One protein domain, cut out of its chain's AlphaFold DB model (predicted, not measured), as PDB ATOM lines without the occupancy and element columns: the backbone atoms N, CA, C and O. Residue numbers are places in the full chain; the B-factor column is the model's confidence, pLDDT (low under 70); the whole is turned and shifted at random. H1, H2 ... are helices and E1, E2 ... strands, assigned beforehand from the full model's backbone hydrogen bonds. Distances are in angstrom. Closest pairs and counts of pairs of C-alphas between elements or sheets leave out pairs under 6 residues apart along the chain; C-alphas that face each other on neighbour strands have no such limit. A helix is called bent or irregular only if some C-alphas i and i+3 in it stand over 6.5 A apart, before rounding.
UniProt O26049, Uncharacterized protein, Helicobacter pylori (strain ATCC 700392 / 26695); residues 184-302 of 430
ATOM      1  N   LYS A 184     133.162  98.854 102.056       94.35
ATOM      2  CA  LYS A 184     131.764  99.304 101.987       94.35
ATOM      3  C   LYS A 184     131.635 100.819 101.996       94.35
ATOM      4  O   LYS A 184     130.783 101.349 101.286       94.35
ATOM      5  N   VAL A 185     132.475 101.516 102.762       95.21
ATOM      6  CA  VAL A 185     132.487 102.984 102.782       95.21
ATOM      7  C   VAL A 185     133.000 103.515 101.448       95.21
ATOM      8  O   VAL A 185     132.382 104.403 100.869       95.21
ATOM      9  N   LYS A 186     134.067 102.919 100.900       95.26
ATOM     10  CA  LYS A 186     134.585 103.291  99.574       95.26
ATOM     11  C   LYS A 186     133.534 103.080  98.481       95.26
ATOM     12  O   LYS A 186     133.329 103.960  97.651       95.26
ATOM     13  N   ASP A 187     132.839 101.946  98.503       95.21
ATOM     14  CA  ASP A 187     131.772 101.641  97.547       95.21
ATOM     15  C   ASP A 187     130.600 102.620  97.675       95.21
ATOM     16  O   ASP A 187     130.063 103.073  96.664       95.21
ATOM     17  N   PHE A 188     130.223 102.987  98.905       95.36
ATOM     18  CA  PHE A 188     129.221 104.021  99.159       95.36
ATOM     19  C   PHE A 188     129.645 105.368  98.565       95.36
ATOM     20  O   PHE A 188     128.869 105.966  97.820       95.36
ATOM     21  N   VAL A 189     130.870 105.814  98.855       95.05
ATOM     22  CA  VAL A 189     131.417 107.083  98.361       95.05
ATOM     23  C   VAL A 189     131.421 107.109  96.834       95.05
ATOM     24  O   VAL A 189     130.913 108.054  96.244       95.05
ATOM     25  N   ASN A 190     131.889 106.039  96.187       95.32
ATOM     26  CA  ASN A 190     131.899 105.940  94.727       95.32
ATOM     27  C   ASN A 190     130.483 105.948  94.131       95.32
ATOM     28  O   ASN A 190     130.231 106.610  93.130       95.32
ATOM     29  N   LYS A 191     129.544 105.213  94.738       95.45
ATOM     30  CA  LYS A 191     128.157 105.117  94.261       95.45
ATOM     31  C   LYS A 191     127.379 106.423  94.437       95.45
ATOM     32  O   LYS A 191     126.462 106.695  93.667       95.45
ATOM     33  N   HIS A 192     127.709 107.197  95.466       94.93
ATOM     34  CA  HIS A 192     127.018 108.429  95.842       94.93
ATOM     35  C   HIS A 192     127.902 109.669  95.677       94.93
ATOM     36  O   HIS A 192     127.657 110.683  96.331       94.93
ATOM     37  N   HIS A 193     128.893 109.597  94.782       95.49
ATOM     38  CA  HIS A 193     129.854 110.665  94.521       95.49
ATOM     39  C   HIS A 193     129.157 112.005  94.255       95.49
ATOM     40  O   HIS A 193     129.462 112.986  94.921       95.49
ATOM     41  N   ASP A 194     128.134 112.027  93.393       96.24
ATOM     42  CA  ASP A 194     127.385 113.247  93.050       96.24
ATOM     43  C   ASP A 194     126.714 113.913  94.264       96.24
ATOM     44  O   ASP A 194     126.615 115.138  94.331       96.24
ATOM     45  N   LEU A 195     126.239 113.128  95.243       95.41
ATOM     46  CA  LEU A 195     125.644 113.679  96.469       95.41
ATOM     47  C   LEU A 195     126.717 114.310  97.362       95.41
ATOM     48  O   LEU A 195     126.498 115.383  97.924       95.41
ATOM     49  N   ILE A 196     127.877 113.659  97.467       95.38
ATOM     50  CA  ILE A 196     129.031 114.164  98.220       95.38
ATOM     51  C   ILE A 196     129.583 115.430  97.551       95.38
ATOM     52  O   ILE A 196     129.898 116.397  98.239       95.38
ATOM     53  N   GLU A 197     129.632 115.469  96.221       96.04
ATOM     54  CA  GLU A 197     130.069 116.630  95.443       96.04
ATOM     55  C   GLU A 197     129.120 117.819  95.596       96.04
ATOM     56  O   GLU A 197     129.574 118.946  95.786       96.04
ATOM     57  N   GLN A 198     127.805 117.591  95.614       95.87
ATOM     58  CA  GLN A 198     126.836 118.645  95.927       95.87
ATOM     59  C   GLN A 198     127.055 119.224  97.331       95.87
ATOM     60  O   GLN A 198     127.057 120.446  97.493       95.87
ATOM     61  N   TYR A 199     127.268 118.366  98.338       95.80
ATOM     62  CA  TYR A 199     127.593 118.808  99.696       95.80
ATOM     63  C   TYR A 199     128.897 119.616  99.726       95.80
ATOM     64  O   TYR A 199     128.934 120.711 100.286       95.80
ATOM     65  N   PHE A 200     129.950 119.106  99.081       93.36
ATOM     66  CA  PHE A 200     131.247 119.770  98.975       93.36
ATOM     67  C   PHE A 200     131.121 121.155  98.339       93.36
ATOM     68  O   PHE A 200     131.576 122.137  98.921       93.36
ATOM     69  N   ASN A 201     130.458 121.257  97.186       94.52
ATOM     70  CA  ASN A 201     130.294 122.519  96.471       94.52
ATOM     71  C   ASN A 201     129.523 123.541  97.309       94.52
ATOM     72  O   ASN A 201     129.941 124.698  97.392       94.52
ATOM     73  N   LYS A 202     128.452 123.119  97.998       94.73
ATOM     74  CA  LYS A 202     127.708 124.020  98.885       94.73
ATOM     75  C   LYS A 202     128.543 124.467 100.083       94.73
ATOM     76  O   LYS A 202     128.510 125.639 100.457       94.73
ATOM     77  N   TYR A 203     129.318 123.556 100.667       92.08
ATOM     78  CA  TYR A 203     130.239 123.886 101.748       92.08
ATOM     79  C   TYR A 203     131.282 124.921 101.300       92.08
ATOM     80  O   TYR A 203     131.479 125.917 101.992       92.08
ATOM     81  N   GLN A 204     131.893 124.739 100.124       89.82
ATOM     82  CA  GLN A 204     132.865 125.684  99.564       89.82
ATOM     83  C   GLN A 204     132.243 127.050  99.243       89.82
ATOM     84  O   GLN A 204     132.848 128.082  99.532       89.82
ATOM     85  N   GLU A 205     131.018 127.082  98.710       92.54
ATOM     86  CA  GLU A 205     130.268 128.323  98.489       92.54
ATOM     87  C   GLU A 205     130.106 129.108  99.802       92.54
ATOM     88  O   GLU A 205     130.459 130.286  99.877       92.54
ATOM     89  N   LEU A 206     129.642 128.451 100.868       92.52
ATOM     90  CA  LEU A 206     129.440 129.076 102.180       92.52
ATOM     91  C   LEU A 206     130.758 129.495 102.845       92.52
ATOM     92  O   LEU A 206     130.818 130.545 103.496       92.52
ATOM     93  N   LEU A 207     131.815 128.695 102.665       89.08
ATOM     94  CA  LEU A 207     133.163 128.997 103.139       89.08
ATOM     95  C   LEU A 207     133.726 130.238 102.433       89.08
ATOM     96  O   LEU A 207     134.313 131.091 103.090       89.08
ATOM     97  N   SER A 208     133.490 130.396 101.125       89.35
ATOM     98  CA  SER A 208     133.949 131.562 100.351       89.35
ATOM     99  C   SER A 208     133.340 132.889 100.829       89.35
ATOM    100  O   SER A 208     133.936 133.953 100.662       89.35
ATOM    101  N   GLN A 209     132.170 132.825 101.470       92.28
ATOM    102  CA  GLN A 209     131.492 133.968 102.085       92.28
ATOM    103  C   GLN A 209     131.999 134.263 103.506       92.28
ATOM    104  O   GLN A 209     131.605 135.266 104.109       92.28
ATOM    105  N   SER A 210     132.839 133.391 104.071       92.41
ATOM    106  CA  SER A 210     133.385 133.570 105.409       92.41
ATOM    107  C   SER A 210     134.351 134.751 105.460       92.41
ATOM    108  O   SER A 210     135.225 134.935 104.614       92.41
ATOM    109  N   LYS A 211     134.218 135.568 106.508       90.72
ATOM    110  CA  LYS A 211     135.191 136.634 106.798       90.72
ATOM    111  C   LYS A 211     136.428 136.110 107.527       90.72
ATOM    112  O   LYS A 211     137.443 136.807 107.557       90.72
ATOM    113  N   ILE A 212     136.317 134.926 108.128       92.79
ATOM    114  CA  ILE A 212     137.325 134.323 108.999       92.79
ATOM    115  C   ILE A 212     138.056 133.220 108.247       92.79
ATOM    116  O   ILE A 212     139.277 133.286 108.124       92.79
ATOM    117  N   PHE A 213     137.317 132.246 107.713       91.68
ATOM    118  CA  PHE A 213     137.897 131.171 106.923       91.68
ATOM    119  C   PHE A 213     138.143 131.644 105.496       91.68
ATOM    120  O   PHE A 213     137.283 132.282 104.893       91.68
ATOM    121  N   LYS A 214     139.328 131.371 104.954       88.30
ATOM    122  CA  LYS A 214     139.707 131.836 103.616       88.30
ATOM    123  C   LYS A 214     140.553 130.814 102.889       88.30
ATOM    124  O   LYS A 214     141.543 130.331 103.434       88.30
ATOM    125  N   HIS A 215     140.194 130.576 101.633       81.01
ATOM    126  CA  HIS A 215     141.078 129.964 100.652       81.01
ATOM    127  C   HIS A 215     142.072 131.019 100.157       81.01
ATOM    128  O   HIS A 215     141.667 132.118  99.764       81.01
ATOM    129  N   MET A 216     143.370 130.721 100.208       81.29
ATOM    130  CA  MET A 216     144.432 131.600  99.709       81.29
ATOM    131  C   MET A 216     145.368 130.798  98.807       81.29
ATOM    132  O   MET A 216     145.535 129.595  98.980       81.29
ATOM    133  N   ASN A 217     146.060 131.470  97.883       76.32
ATOM    134  CA  ASN A 217     147.025 130.806  96.995       76.32
ATOM    135  C   ASN A 217     148.165 130.102  97.760       76.32
ATOM    136  O   ASN A 217     148.793 129.195  97.225       76.32
ATOM    137  N   SER A 218     148.450 130.536  98.992       77.62
ATOM    138  CA  SER A 218     149.464 129.955  99.878       77.62
ATOM    139  C   SER A 218     148.934 128.838 100.788       77.62
ATOM    140  O   SER A 218     149.686 128.362 101.632       77.62
ATOM    141  N   GLY A 219     147.660 128.457 100.664       76.12
ATOM    142  CA  GLY A 219     146.990 127.486 101.528       76.12
ATOM    143  C   GLY A 219     145.740 128.050 102.202       76.12
ATOM    144  O   GLY A 219     145.459 129.248 102.154       76.12
ATOM    145  N   ASP A 220     144.984 127.173 102.849       82.25
ATOM    146  CA  ASP A 220     143.697 127.525 103.445       82.25
ATOM    147  C   ASP A 220     143.852 127.908 104.906       82.25
ATOM    148  O   ASP A 220     144.529 127.220 105.654       82.25
ATOM    149  N   PHE A 221     143.128 128.928 105.357       85.66
ATOM    150  CA  PHE A 221     142.796 129.069 106.771       85.66
ATOM    151  C   PHE A 221     141.371 128.554 106.987       85.66
ATOM    152  O   PHE A 221     140.400 129.297 106.870       85.66
ATOM    153  N   GLY A 222     141.243 127.249 107.219       84.22
ATOM    154  CA  GLY A 222     139.978 126.572 107.546       84.22
ATOM    155  C   GLY A 222     139.757 126.320 109.045       84.22
ATOM    156  O   GLY A 222     140.527 126.775 109.891       84.22
ATOM    157  N   THR A 223     138.735 125.522 109.367       81.68
ATOM    158  CA  THR A 223     138.359 125.138 110.745       81.68
ATOM    159  C   THR A 223     139.501 124.491 111.529       81.68
ATOM    160  O   THR A 223     139.663 124.772 112.708       81.68
ATOM    161  N   ASN A 224     140.342 123.691 110.871       77.30
ATOM    162  CA  ASN A 224     141.426 122.970 111.546       77.30
ATOM    163  C   ASN A 224     142.520 123.919 112.056       77.30
ATOM    164  O   ASN A 224     142.920 123.829 113.209       77.30
ATOM    165  N   HIS A 225     142.934 124.891 111.239       84.34
ATOM    166  CA  HIS A 225     143.908 125.909 111.649       84.34
ATOM    167  C   HIS A 225     143.363 126.789 112.783       84.34
ATOM    168  O   HIS A 225     144.112 127.243 113.646       84.34
ATOM    169  N   ALA A 226     142.046 127.020 112.796       90.00
ATOM    170  CA  ALA A 226     141.383 127.694 113.903       90.00
ATOM    171  C   ALA A 226     141.417 126.859 115.196       90.00
ATOM    172  O   ALA A 226     141.678 127.418 116.263       90.00
ATOM    173  N   ASP A 227     141.220 125.541 115.116       86.85
ATOM    174  CA  ASP A 227     141.343 124.637 116.266       86.85
ATOM    175  C   ASP A 227     142.787 124.543 116.787       86.85
ATOM    176  O   ASP A 227     143.001 124.597 118.000       86.85
ATOM    177  N   ASP A 228     143.787 124.511 115.902       86.19
ATOM    178  CA  ASP A 228     145.202 124.556 116.294       86.19
ATOM    179  C   ASP A 228     145.550 125.870 117.005       86.19
ATOM    180  O   ASP A 228     146.190 125.867 118.063       86.19
ATOM    181  N   LEU A 229     145.069 127.005 116.479       91.56
ATOM    182  CA  LEU A 229     145.251 128.308 117.115       91.56
ATOM    183  C   LEU A 229     144.544 128.383 118.477       91.56
ATOM    184  O   LEU A 229     145.123 128.905 119.434       91.56
ATOM    185  N   LYS A 230     143.322 127.842 118.594       93.06
ATOM    186  CA  LYS A 230     142.613 127.717 119.880       93.06
ATOM    187  C   LYS A 230     143.462 126.928 120.870       93.06
ATOM    188  O   LYS A 230     143.744 127.427 121.957       93.06
ATOM    189  N   LYS A 231     143.932 125.743 120.482       90.22
ATOM    190  CA  LYS A 231     144.735 124.865 121.342       90.22
ATOM    191  C   LYS A 231     146.029 125.536 121.810       90.22
ATOM    192  O   LYS A 231     146.373 125.458 122.987       90.22
ATOM    193  N   ALA A 232     146.721 126.256 120.926       91.59
ATOM    194  CA  ALA A 232     147.937 126.992 121.272       91.59
ATOM    195  C   ALA A 232     147.703 128.105 122.318       91.59
ATOM    196  O   ALA A 232     148.614 128.447 123.075       91.59
ATOM    197  N   LEU A 233     146.489 128.662 122.382       94.67
ATOM    198  CA  LEU A 233     146.133 129.811 123.222       94.67
ATOM    199  C   LEU A 233     145.181 129.472 124.383       94.67
ATOM    200  O   LEU A 233     144.794 130.365 125.143       94.67
ATOM    201  N   GLU A 234     144.856 128.193 124.570       93.42
ATOM    202  CA  GLU A 234     143.876 127.688 125.541       93.42
ATOM    203  C   GLU A 234     144.200 128.083 126.993       93.42
ATOM    204  O   GLU A 234     143.325 128.457 127.773       93.42
ATOM    205  N   ASN A 235     145.487 128.106 127.362       92.42
ATOM    206  CA  ASN A 235     145.924 128.461 128.720       92.42
ATOM    207  C   ASN A 235     145.837 129.971 129.045       92.42
ATOM    208  O   ASN A 235     146.209 130.392 130.150       92.42
ATOM    209  N   ASN A 236     145.368 130.791 128.096       91.54
ATOM    210  CA  ASN A 236     145.227 132.244 128.193       91.54
ATOM    211  C   ASN A 236     146.525 133.029 128.483       91.54
ATOM    212  O   ASN A 236     146.450 134.237 128.691       91.54
ATOM    213  N   ARG A 237     147.718 132.414 128.517       95.09
ATOM    214  CA  ARG A 237     148.966 133.115 128.897       95.09
ATOM    215  C   ARG A 237     149.307 134.259 127.945       95.09
ATOM    216  O   ARG A 237     149.714 135.315 128.411       95.09
ATOM    217  N   PHE A 238     149.084 134.061 126.646       96.40
ATOM    218  CA  PHE A 238     149.259 135.088 125.614       96.40
ATOM    219  C   PHE A 238     148.422 136.340 125.913       96.40
ATOM    220  O   PHE A 238     148.947 137.444 125.998       96.40
ATOM    221  N   PHE A 239     147.129 136.146 126.173       96.89
ATOM    222  CA  PHE A 239     146.200 137.230 126.480       96.89
ATOM    223  C   PHE A 239     146.470 137.870 127.851       96.89
ATOM    224  O   PHE A 239     146.425 139.088 127.990       96.89
ATOM    225  N   LYS A 240     146.827 137.067 128.863       95.65
ATOM    226  CA  LYS A 240     147.221 137.550 130.202       95.65
ATOM    227  C   LYS A 240     148.503 138.387 130.188       95.65
ATOM    228  O   LYS A 240     148.698 139.191 131.092       95.65
ATOM    229  N   ALA A 241     149.358 138.215 129.179       96.54
ATOM    230  CA  ALA A 241     150.516 139.072 128.928       96.54
ATOM    231  C   ALA A 241     150.150 140.382 128.194       96.54
ATOM    232  O   ALA A 241     151.034 141.086 127.717       96.54
ATOM    233  N   ASN A 242     148.855 140.722 128.118       95.35
ATOM    234  CA  ASN A 242     148.304 141.886 127.418       95.35
ATOM    235  C   ASN A 242     148.553 141.888 125.900       95.35
ATOM    236  O   ASN A 242     148.555 142.950 125.277       95.35
ATOM    237  N   HIS A 243     148.748 140.720 125.284       97.47
ATOM    238  CA  HIS A 243     148.712 140.596 123.829       97.47
ATOM    239  C   HIS A 243     147.275 140.386 123.340       97.47
ATOM    240  O   HIS A 243     146.444 139.799 124.035       97.47
ATOM    241  N   SER A 244     146.992 140.832 122.120       96.58
ATOM    242  CA  SER A 244     145.711 140.623 121.450       96.58
ATOM    243  C   SER A 244     145.912 140.039 120.053       96.58
ATOM    244  O   SER A 244     146.993 140.119 119.467       96.58
ATOM    245  N   LEU A 245     144.862 139.405 119.533       95.63
ATOM    246  CA  LEU A 245     144.770 139.015 118.128       95.63
ATOM    247  C   LEU A 245     143.757 139.914 117.429       95.63
ATOM    248  O   LEU A 245     142.801 140.369 118.049       95.63
ATOM    249  N   LYS A 246     143.917 140.116 116.122       95.75
ATOM    250  CA  LYS A 246     142.897 140.760 115.291       95.75
ATOM    251  C   LYS A 246     142.433 139.788 114.216       95.75
ATOM    252  O   LYS A 246     143.203 139.469 113.316       95.75
ATOM    253  N   ILE A 247     141.185 139.336 114.296       94.35
ATOM    254  CA  ILE A 247     140.589 138.390 113.339       94.35
ATOM    255  C   ILE A 247     139.399 139.067 112.670       94.35
ATOM    256  O   ILE A 247     138.527 139.601 113.342       94.35
ATOM    257  N   ALA A 248     139.382 139.089 111.334       91.14
ATOM    258  CA  ALA A 248     138.316 139.716 110.542       91.14
ATOM    259  C   ALA A 248     137.973 141.171 110.952       91.14
ATOM    260  O   ALA A 248     136.842 141.625 110.795       91.14
ATOM    261  N   GLY A 249     138.961 141.918 111.461       91.56
ATOM    262  CA  GLY A 249     138.790 143.297 111.929       91.56
ATOM    263  C   GLY A 249     138.473 143.434 113.419       91.56
ATOM    264  O   GLY A 249     138.654 144.521 113.963       91.56
ATOM    265  N   GLU A 250     138.080 142.349 114.083       93.34
ATOM    266  CA  GLU A 250     137.726 142.324 115.496       93.34
ATOM    267  C   GLU A 250     138.940 142.013 116.378       93.34
ATOM    268  O   GLU A 250     139.696 141.078 116.113       93.34
ATOM    269  N   GLU A 251     139.129 142.806 117.435       96.78
ATOM    270  CA  GLU A 251     140.173 142.568 118.432       96.78
ATOM    271  C   GLU A 251     139.732 141.519 119.461       96.78
ATOM    272  O   GLU A 251     138.638 141.584 120.035       96.78
ATOM    273  N   ILE A 252     140.615 140.559 119.714       96.58
ATOM    274  CA  ILE A 252     140.431 139.419 120.603       96.58
ATOM    275  C   ILE A 252     141.433 139.522 121.743       96.58
ATOM    276  O   ILE A 252     142.644 139.488 121.530       96.58
ATOM    277  N   THR A 253     140.909 139.606 122.962       95.71
ATOM    278  CA  THR A 253     141.684 139.855 124.186       95.71
ATOM    279  C   THR A 253     141.608 138.710 125.195       95.71
ATOM    280  O   THR A 253     142.150 138.824 126.288       95.71
ATOM    281  N   ASN A 254     140.919 137.611 124.871       96.21
ATOM    282  CA  ASN A 254     140.859 136.408 125.697       96.21
ATOM    283  C   ASN A 254     140.474 135.175 124.860       96.21
ATOM    284  O   ASN A 254     139.891 135.298 123.782       96.21
ATOM    285  N   TYR A 255     140.768 133.987 125.392       96.09
ATOM    286  CA  TYR A 255     140.482 132.705 124.744       96.09
ATOM    287  C   TYR A 255     138.990 132.458 124.485       96.09
ATOM    288  O   TYR A 255     138.652 131.929 123.432       96.09
ATOM    289  N   GLN A 256     138.094 132.853 125.398       95.88
ATOM    290  CA  GLN A 256     136.657 132.622 125.212       95.88
ATOM    291  C   GLN A 256     136.165 133.328 123.949       95.88
ATOM    292  O   GLN A 256     135.548 132.706 123.095       95.88
ATOM    293  N   LYS A 257     136.554 134.595 123.770       95.41
ATOM    294  CA  LYS A 257     136.226 135.375 122.577       95.41
ATOM    295  C   LYS A 257     136.823 134.773 121.299       95.41
ATOM    296  O   LYS A 257     136.159 134.770 120.268       95.41
ATOM    297  N   LEU A 258     138.053 134.251 121.360       96.50
ATOM    298  CA  LEU A 258     138.662 133.517 120.242       96.50
ATOM    299  C   LEU A 258     137.823 132.292 119.860       96.50
ATOM    300  O   LEU A 258     137.512 132.095 118.688       96.50
ATOM    301  N   SER A 259     137.456 131.489 120.860       95.11
ATOM    302  CA  SER A 259     136.645 130.290 120.677       95.11
ATOM    303  C   SER A 259     135.275 130.637 120.102       95.11
ATOM    304  O   SER A 259     134.871 130.036 119.113       95.11
ATOM    305  N   ASP A 260     134.592 131.637 120.660       95.50
ATOM    306  CA  ASP A 260     133.260 132.057 120.221       95.50
ATOM    307  C   ASP A 260     133.269 132.514 118.759       95.50
ATOM    308  O   ASP A 260     132.391 132.130 117.994       95.50
ATOM    309  N   ILE A 261     134.269 133.296 118.338       95.43
ATOM    310  CA  ILE A 261     134.394 133.762 116.948       95.43
ATOM    311  C   ILE A 261     134.489 132.580 115.976       95.43
ATOM    312  O   ILE A 261     133.792 132.559 114.960       95.43
ATOM    313  N   PHE A 262     135.321 131.585 116.285       94.30
ATOM    314  CA  PHE A 262     135.485 130.416 115.425       94.30
ATOM    315  C   PHE A 262     134.272 129.483 115.446       94.30
ATOM    316  O   PHE A 262     133.816 129.067 114.380       94.30
ATOM    317  N   GLU A 263     133.717 129.186 116.623       93.16
ATOM    318  CA  GLU A 263     132.543 128.314 116.748       93.16
ATOM    319  C   GLU A 263     131.299 128.943 116.120       93.16
ATOM    320  O   GLU A 263     130.547 128.258 115.429       93.16
ATOM    321  N   ASN A 264     131.084 130.249 116.291       94.60
ATOM    322  CA  ASN A 264     129.949 130.940 115.681       94.60
ATOM    323  C   ASN A 264     130.029 130.909 114.156       94.60
ATOM    324  O   ASN A 264     129.019 130.661 113.499       94.60
ATOM    325  N   GLU A 265     131.215 131.108 113.582       93.93
ATOM    326  CA  GLU A 265     131.381 131.051 112.133       93.93
ATOM    327  C   GLU A 265     131.232 129.630 111.588       93.93
ATOM    328  O   GLU A 265     130.552 129.419 110.581       93.93
ATOM    329  N   LYS A 266     131.797 128.637 112.282       90.55
ATOM    330  CA  LYS A 266     131.596 127.221 111.953       90.55
ATOM    331  C   LYS A 266     130.108 126.863 111.992       90.55
ATOM    332  O   LYS A 266     129.587 126.287 111.040       90.55
ATOM    333  N   ASN A 267     129.401 127.276 113.042       92.27
ATOM    334  CA  ASN A 267     127.964 127.064 113.191       92.27
ATOM    335  C   ASN A 267     127.145 127.813 112.137       92.27
ATOM    336  O   ASN A 267     126.146 127.271 111.677       92.27
ATOM    337  N   ARG A 268     127.545 129.020 111.715       94.32
ATOM    338  CA  ARG A 268     126.883 129.755 110.623       94.32
ATOM    339  C   ARG A 268     126.902 128.951 109.324       94.32
ATOM    340  O   ARG A 268     125.891 128.895 108.631       94.32
ATOM    341  N   ILE A 269     128.040 128.331 109.011       92.26
ATOM    342  CA  ILE A 269     128.211 127.505 107.810       92.26
ATOM    343  C   ILE A 269     127.425 126.196 107.954       92.26
ATOM    344  O   ILE A 269     126.582 125.894 107.115       92.26
ATOM    345  N   LEU A 270     127.649 125.447 109.039       89.51
ATOM    346  CA  LEU A 270     127.055 124.118 109.239       89.51
ATOM    347  C   LEU A 270     125.541 124.144 109.503       89.51
ATOM    348  O   LEU A 270     124.865 123.148 109.257       89.51
ATOM    349  N   ASN A 271     124.992 125.262 109.990       92.42
ATOM    350  CA  ASN A 271     123.550 125.418 110.195       92.42
ATOM    351  C   ASN A 271     122.794 125.981 108.992       92.42
ATOM    352  O   ASN A 271     121.577 126.133 109.101       92.42
ATOM    353  N   ASN A 272     123.464 126.266 107.875       95.19
ATOM    354  CA  ASN A 272     122.788 126.659 106.644       95.19
ATOM    355  C   ASN A 272     121.769 125.584 106.217       95.19
ATOM    356  O   ASN A 272     122.088 124.395 106.204       95.19
ATOM    357  N   GLU A 273     120.550 126.013 105.878       94.66
ATOM    358  CA  GLU A 273     119.432 125.108 105.580       94.66
ATOM    359  C   GLU A 273     119.732 124.196 104.385       94.66
ATOM    360  O   GLU A 273     119.617 122.980 104.506       94.66
ATOM    361  N   GLU A 274     120.231 124.745 103.274       94.41
ATOM    362  CA  GLU A 274     120.558 123.959 102.075       94.41
ATOM    363  C   GLU A 274     121.694 122.952 102.324       94.41
ATOM    364  O   GLU A 274     121.655 121.820 101.834       94.41
ATOM    365  N   LEU A 275     122.708 123.335 103.112       94.39
ATOM    366  CA  LEU A 275     123.799 122.429 103.478       94.39
ATOM    367  C   LEU A 275     123.302 121.280 104.370       94.39
ATOM    368  O   LEU A 275     123.693 120.129 104.165       94.39
ATOM    369  N   LYS A 276     122.417 121.574 105.331       94.13
ATOM    370  CA  LYS A 276     121.762 120.559 106.170       94.13
ATOM    371  C   LYS A 276     120.902 119.615 105.347       94.13
ATOM    372  O   LYS A 276     121.039 118.406 105.487       94.13
ATOM    373  N   GLU A 277     120.089 120.138 104.435       94.93
ATOM    374  CA  GLU A 277     119.280 119.310 103.538       94.93
ATOM    375  C   GLU A 277     120.140 118.387 102.665       94.93
ATOM    376  O   GLU A 277     119.767 117.238 102.407       94.93
ATOM    377  N   SER A 278     121.298 118.872 102.205       94.38
ATOM    378  CA  SER A 278     122.272 118.056 101.477       94.38
ATOM    379  C   SER A 278     122.830 116.925 102.351       94.38
ATOM    380  O   SER A 278     122.828 115.763 101.932       94.38
ATOM    381  N   PHE A 279     123.210 117.225 103.598       94.33
ATOM    382  CA  PHE A 279     123.650 116.216 104.564       94.33
ATOM    383  C   PHE A 279     122.557 115.177 104.859       94.33
ATOM    384  O   PHE A 279     122.818 113.976 104.799       94.33
ATOM    385  N   ASP A 280     121.317 115.610 105.093       93.22
ATOM    386  CA  ASP A 280     120.183 114.731 105.396       93.22
ATOM    387  C   ASP A 280     119.892 113.747 104.253       93.22
ATOM    388  O   ASP A 280     119.505 112.597 104.488       93.22
ATOM    389  N   LYS A 281     120.079 114.169 102.994       94.29
ATOM    390  CA  LYS A 281     119.969 113.275 101.827       94.29
ATOM    391  C   LYS A 281     121.026 112.174 101.881       94.29
ATOM    392  O   LYS A 281     120.682 111.010 101.678       94.29
ATOM    393  N   ILE A 282     122.278 112.519 102.187       93.79
ATOM    394  CA  ILE A 282     123.373 111.550 102.347       93.79
ATOM    395  C   ILE A 282     123.067 110.603 103.517       93.79
ATOM    396  O   ILE A 282     123.117 109.382 103.354       93.79
ATOM    397  N   GLU A 283     122.663 111.140 104.670       91.00
ATOM    398  CA  GLU A 283     122.354 110.354 105.868       91.00
ATOM    399  C   GLU A 283     121.215 109.351 105.626       91.00
ATOM    400  O   GLU A 283     121.300 108.190 106.037       91.00
ATOM    401  N   LYS A 284     120.157 109.753 104.909       92.15
ATOM    402  CA  LYS A 284     119.045 108.860 104.531       92.15
ATOM    403  C   LYS A 284     119.516 107.653 103.724       92.15
ATOM    404  O   LYS A 284     119.046 106.544 103.976       92.15
ATOM    405  N   VAL A 285     120.442 107.849 102.787       92.03
ATOM    406  CA  VAL A 285     121.001 106.751 101.986       92.03
ATOM    407  C   VAL A 285     121.871 105.836 102.851       92.03
ATOM    408  O   VAL A 285     121.764 104.615 102.745       92.03
ATOM    409  N   ILE A 286     122.677 106.404 103.754       90.76
ATOM    410  CA  ILE A 286     123.508 105.633 104.691       90.76
ATOM    411  C   ILE A 286     122.643 104.763 105.613       90.76
ATOM    412  O   ILE A 286     122.939 103.585 105.796       90.76
ATOM    413  N   ASN A 287     121.540 105.305 106.143       88.54
ATOM    414  CA  ASN A 287     120.632 104.596 107.054       88.54
ATOM    415  C   ASN A 287     120.008 103.327 106.441       88.54
ATOM    416  O   ASN A 287     119.614 102.424 107.181       88.54
ATOM    417  N   ALA A 288     119.935 103.227 105.109       85.44
ATOM    418  CA  ALA A 288     119.465 102.020 104.433       85.44
ATOM    419  C   ALA A 288     120.443 100.835 104.573       85.44
ATOM    420  O   ALA A 288     120.032  99.685 104.408       85.44
ATOM    421  N   ASN A 289     121.717 101.088 104.901       86.97
ATOM    422  CA  ASN A 289     122.742 100.063 105.067       86.97
ATOM    423  C   ASN A 289     123.283 100.024 106.506       86.97
ATOM    424  O   ASN A 289     124.067 100.873 106.928       86.97
ATOM    425  N   LYS A 290     122.925  98.969 107.250       86.23
ATOM    426  CA  LYS A 290     123.371  98.760 108.638       86.23
ATOM    427  C   LYS A 290     124.894  98.659 108.786       86.23
ATOM    428  O   LYS A 290     125.405  98.994 109.852       86.23
ATOM    429  N   GLU A 291     125.610  98.225 107.749       88.39
ATOM    430  CA  GLU A 291     127.076  98.109 107.764       88.39
ATOM    431  C   GLU A 291     127.768  99.482 107.799       88.39
ATOM    432  O   GLU A 291     128.898  99.588 108.262       88.39
ATOM    433  N   LEU A 292     127.080 100.553 107.385       93.82
ATOM    434  CA  LEU A 292     127.616 101.918 107.365       93.82
ATOM    435  C   LEU A 292     127.335 102.702 108.655       93.82
ATOM    436  O   LEU A 292     127.547 103.911 108.704       93.82
ATOM    437  N   LYS A 293     126.862 102.040 109.718       92.48
ATOM    438  CA  LYS A 293     126.522 102.712 110.981       92.48
ATOM    439  C   LYS A 293     127.724 103.427 111.613       92.48
ATOM    440  O   LYS A 293     127.585 104.562 112.045       92.48
ATOM    441  N   ALA A 294     128.896 102.792 111.642       92.57
ATOM    442  CA  ALA A 294     130.101 103.406 112.206       92.57
ATOM    443  C   ALA A 294     130.560 104.623 111.381       92.57
ATOM    444  O   ALA A 294     130.866 105.673 111.942       92.57
ATOM    445  N   PHE A 295     130.509 104.504 110.051       94.77
ATOM    446  CA  PHE A 295     130.770 105.606 109.126       94.77
ATOM    447  C   PHE A 295     129.817 106.781 109.364       94.77
ATOM    448  O   PHE A 295     130.268 107.916 109.505       94.77
ATOM    449  N   LYS A 296     128.514 106.499 109.494       92.02
ATOM    450  CA  LYS A 296     127.496 107.487 109.859       92.02
ATOM    451  C   LYS A 296     127.873 108.222 111.143       92.02
ATOM    452  O   LYS A 296     127.927 109.446 111.158       92.02
ATOM    453  N   ASP A 297     128.152 107.476 112.209       92.18
ATOM    454  CA  ASP A 297     128.463 108.049 113.519       92.18
ATOM    455  C   ASP A 297     129.725 108.929 113.471       92.18
ATOM    456  O   ASP A 297     129.820 109.902 114.222       92.18
ATOM    457  N   ALA A 298     130.689 108.615 112.600       92.83
ATOM    458  CA  ALA A 298     131.877 109.432 112.383       92.83
ATOM    459  C   ALA A 298     131.551 110.745 111.648       92.83
ATOM    460  O   ALA A 298     131.907 111.814 112.144       92.83
ATOM    461  N   ILE A 299     130.825 110.693 110.524       91.84
ATOM    462  CA  ILE A 299     130.478 111.904 109.757       91.84
ATOM    463  C   ILE A 299     129.428 112.777 110.449       91.84
ATOM    464  O   ILE A 299     129.393 113.969 110.198       91.84
ATOM    465  N   SER A 300     128.581 112.225 111.323       88.09
ATOM    466  CA  SER A 300     127.625 113.015 112.113       88.09
ATOM    467  C   SER A 300     128.289 113.767 113.267       88.09
ATOM    468  O   SER A 300     127.739 114.749 113.756       88.09
ATOM    469  N   LYS A 301     129.452 113.302 113.742       88.67
ATOM    470  CA  LYS A 301     130.259 114.031 114.734       88.67
ATOM    471  C   LYS A 301     131.048 115.163 114.091       88.67
ATOM    472  O   LYS A 301     131.259 116.190 114.729       88.67
ATOM    473  N   ASP A 302     131.490 114.956 112.855       87.25
ATOM    474  CA  ASP A 302     132.205 115.953 112.073       87.25
ATOM    475  C   ASP A 302     131.785 115.898 110.600       87.25
ATOM    476  O   ASP A 302     132.373 115.192 109.777       87.25
TER     477      ASP A 302
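AT A GLANCE: This is residues 184 to 302 of the 430 residues of an uncharacterized protein of Helicobacter pylori (strain ATCC 700392 / 26695) (UniProt O26049). The domain is long and loose, with two helical halves roughly end to end: H2, H6 and H7 with H1 across one end, then H3 and H5 side by side, with the small strand hairpin of E3 and E4 at H5 and H4 toward the far end. A second small hairpin, E1 and E2, lies in the chain between H2 and H3. The printed part has 119 residues and is mostly helix, with seven named helices and four named strands in the order H1 H2 E1 E2 H3 H4 E3 E4 H5 H6 H7; each two-stranded sheet is antiparallel. The radius of gyration of the C-alphas is 17.7 A, and the spans are 54 by 27 by 26 A.

HOW THE PARTS SIT: H1, residues 184 to 191, is close to but not clearly touching H2, residues 193 to 208; they stand about perpendicular at 81 degrees. E1, residues 214 to 216, and E2, residues 219 to 221, form a hairpin, with N 214 and O 221 at 3.0 A. H3, residues 223 to 233, touches H5, residues 255 to 270, at a shallow tilt of 11 degrees, opposite ways; their closest C-alphas, of Leu 233 and Tyr 255, are 6.5 A apart. H4, residues 237 to 240, meets H3 only through their link. E3, residues 245 to 247, and E4, residues 250 to 252, form a hairpin, with N 252 and O 245 at 2.8 A; E3 and H5 are near each other. H2 and H5 only just touch, with 3 pairs of C-alphas within 8 A, the closest Leu 206 and Ile 269 at 6.0 A. H6, residues 273 to 287, touches H2 at a shallow tilt of 27 degrees, opposite ways, the closest C-alphas being Tyr 199 and Ser 278 at 5.7 A. H7, residues 290 to 301, forms a helical hairpin with H6, the closest C-alphas being Ile 286 and Leu 292 at 6.2 A. H7 touches H1 with residues 291 to 295 alone, the closest C-alphas being Val 185 and Leu 292 at 6.8 A. Every O i to N i+4 pair is within hydrogen-bond range in H1, H2, H3, H5 and H6, and 6 of 8 are in H7; H4 is too short for such a pair.

IN THESE COORDINATES: H1 begins at C-alpha 184, (131.764, 99.304, 101.987). From first to last C-alpha H2 measures 22.1 A, H3 15.4 A, H5 22.2 A, H6 20.6 A and H7 17.8 A. H7 is irregular, with C-alphas 291 and 294 at 7.5 A, and ends at C-alpha 301, (130.259, 114.031, 114.734).

THE WHOLE: The two C-alphas farthest apart, of Asn 242 and Ala 288, are 54.3 A apart. The printed part has no cut, and its links between named elements are tight. Mean pLDDT of the printed part is 92.0, and no printed residue is under 70.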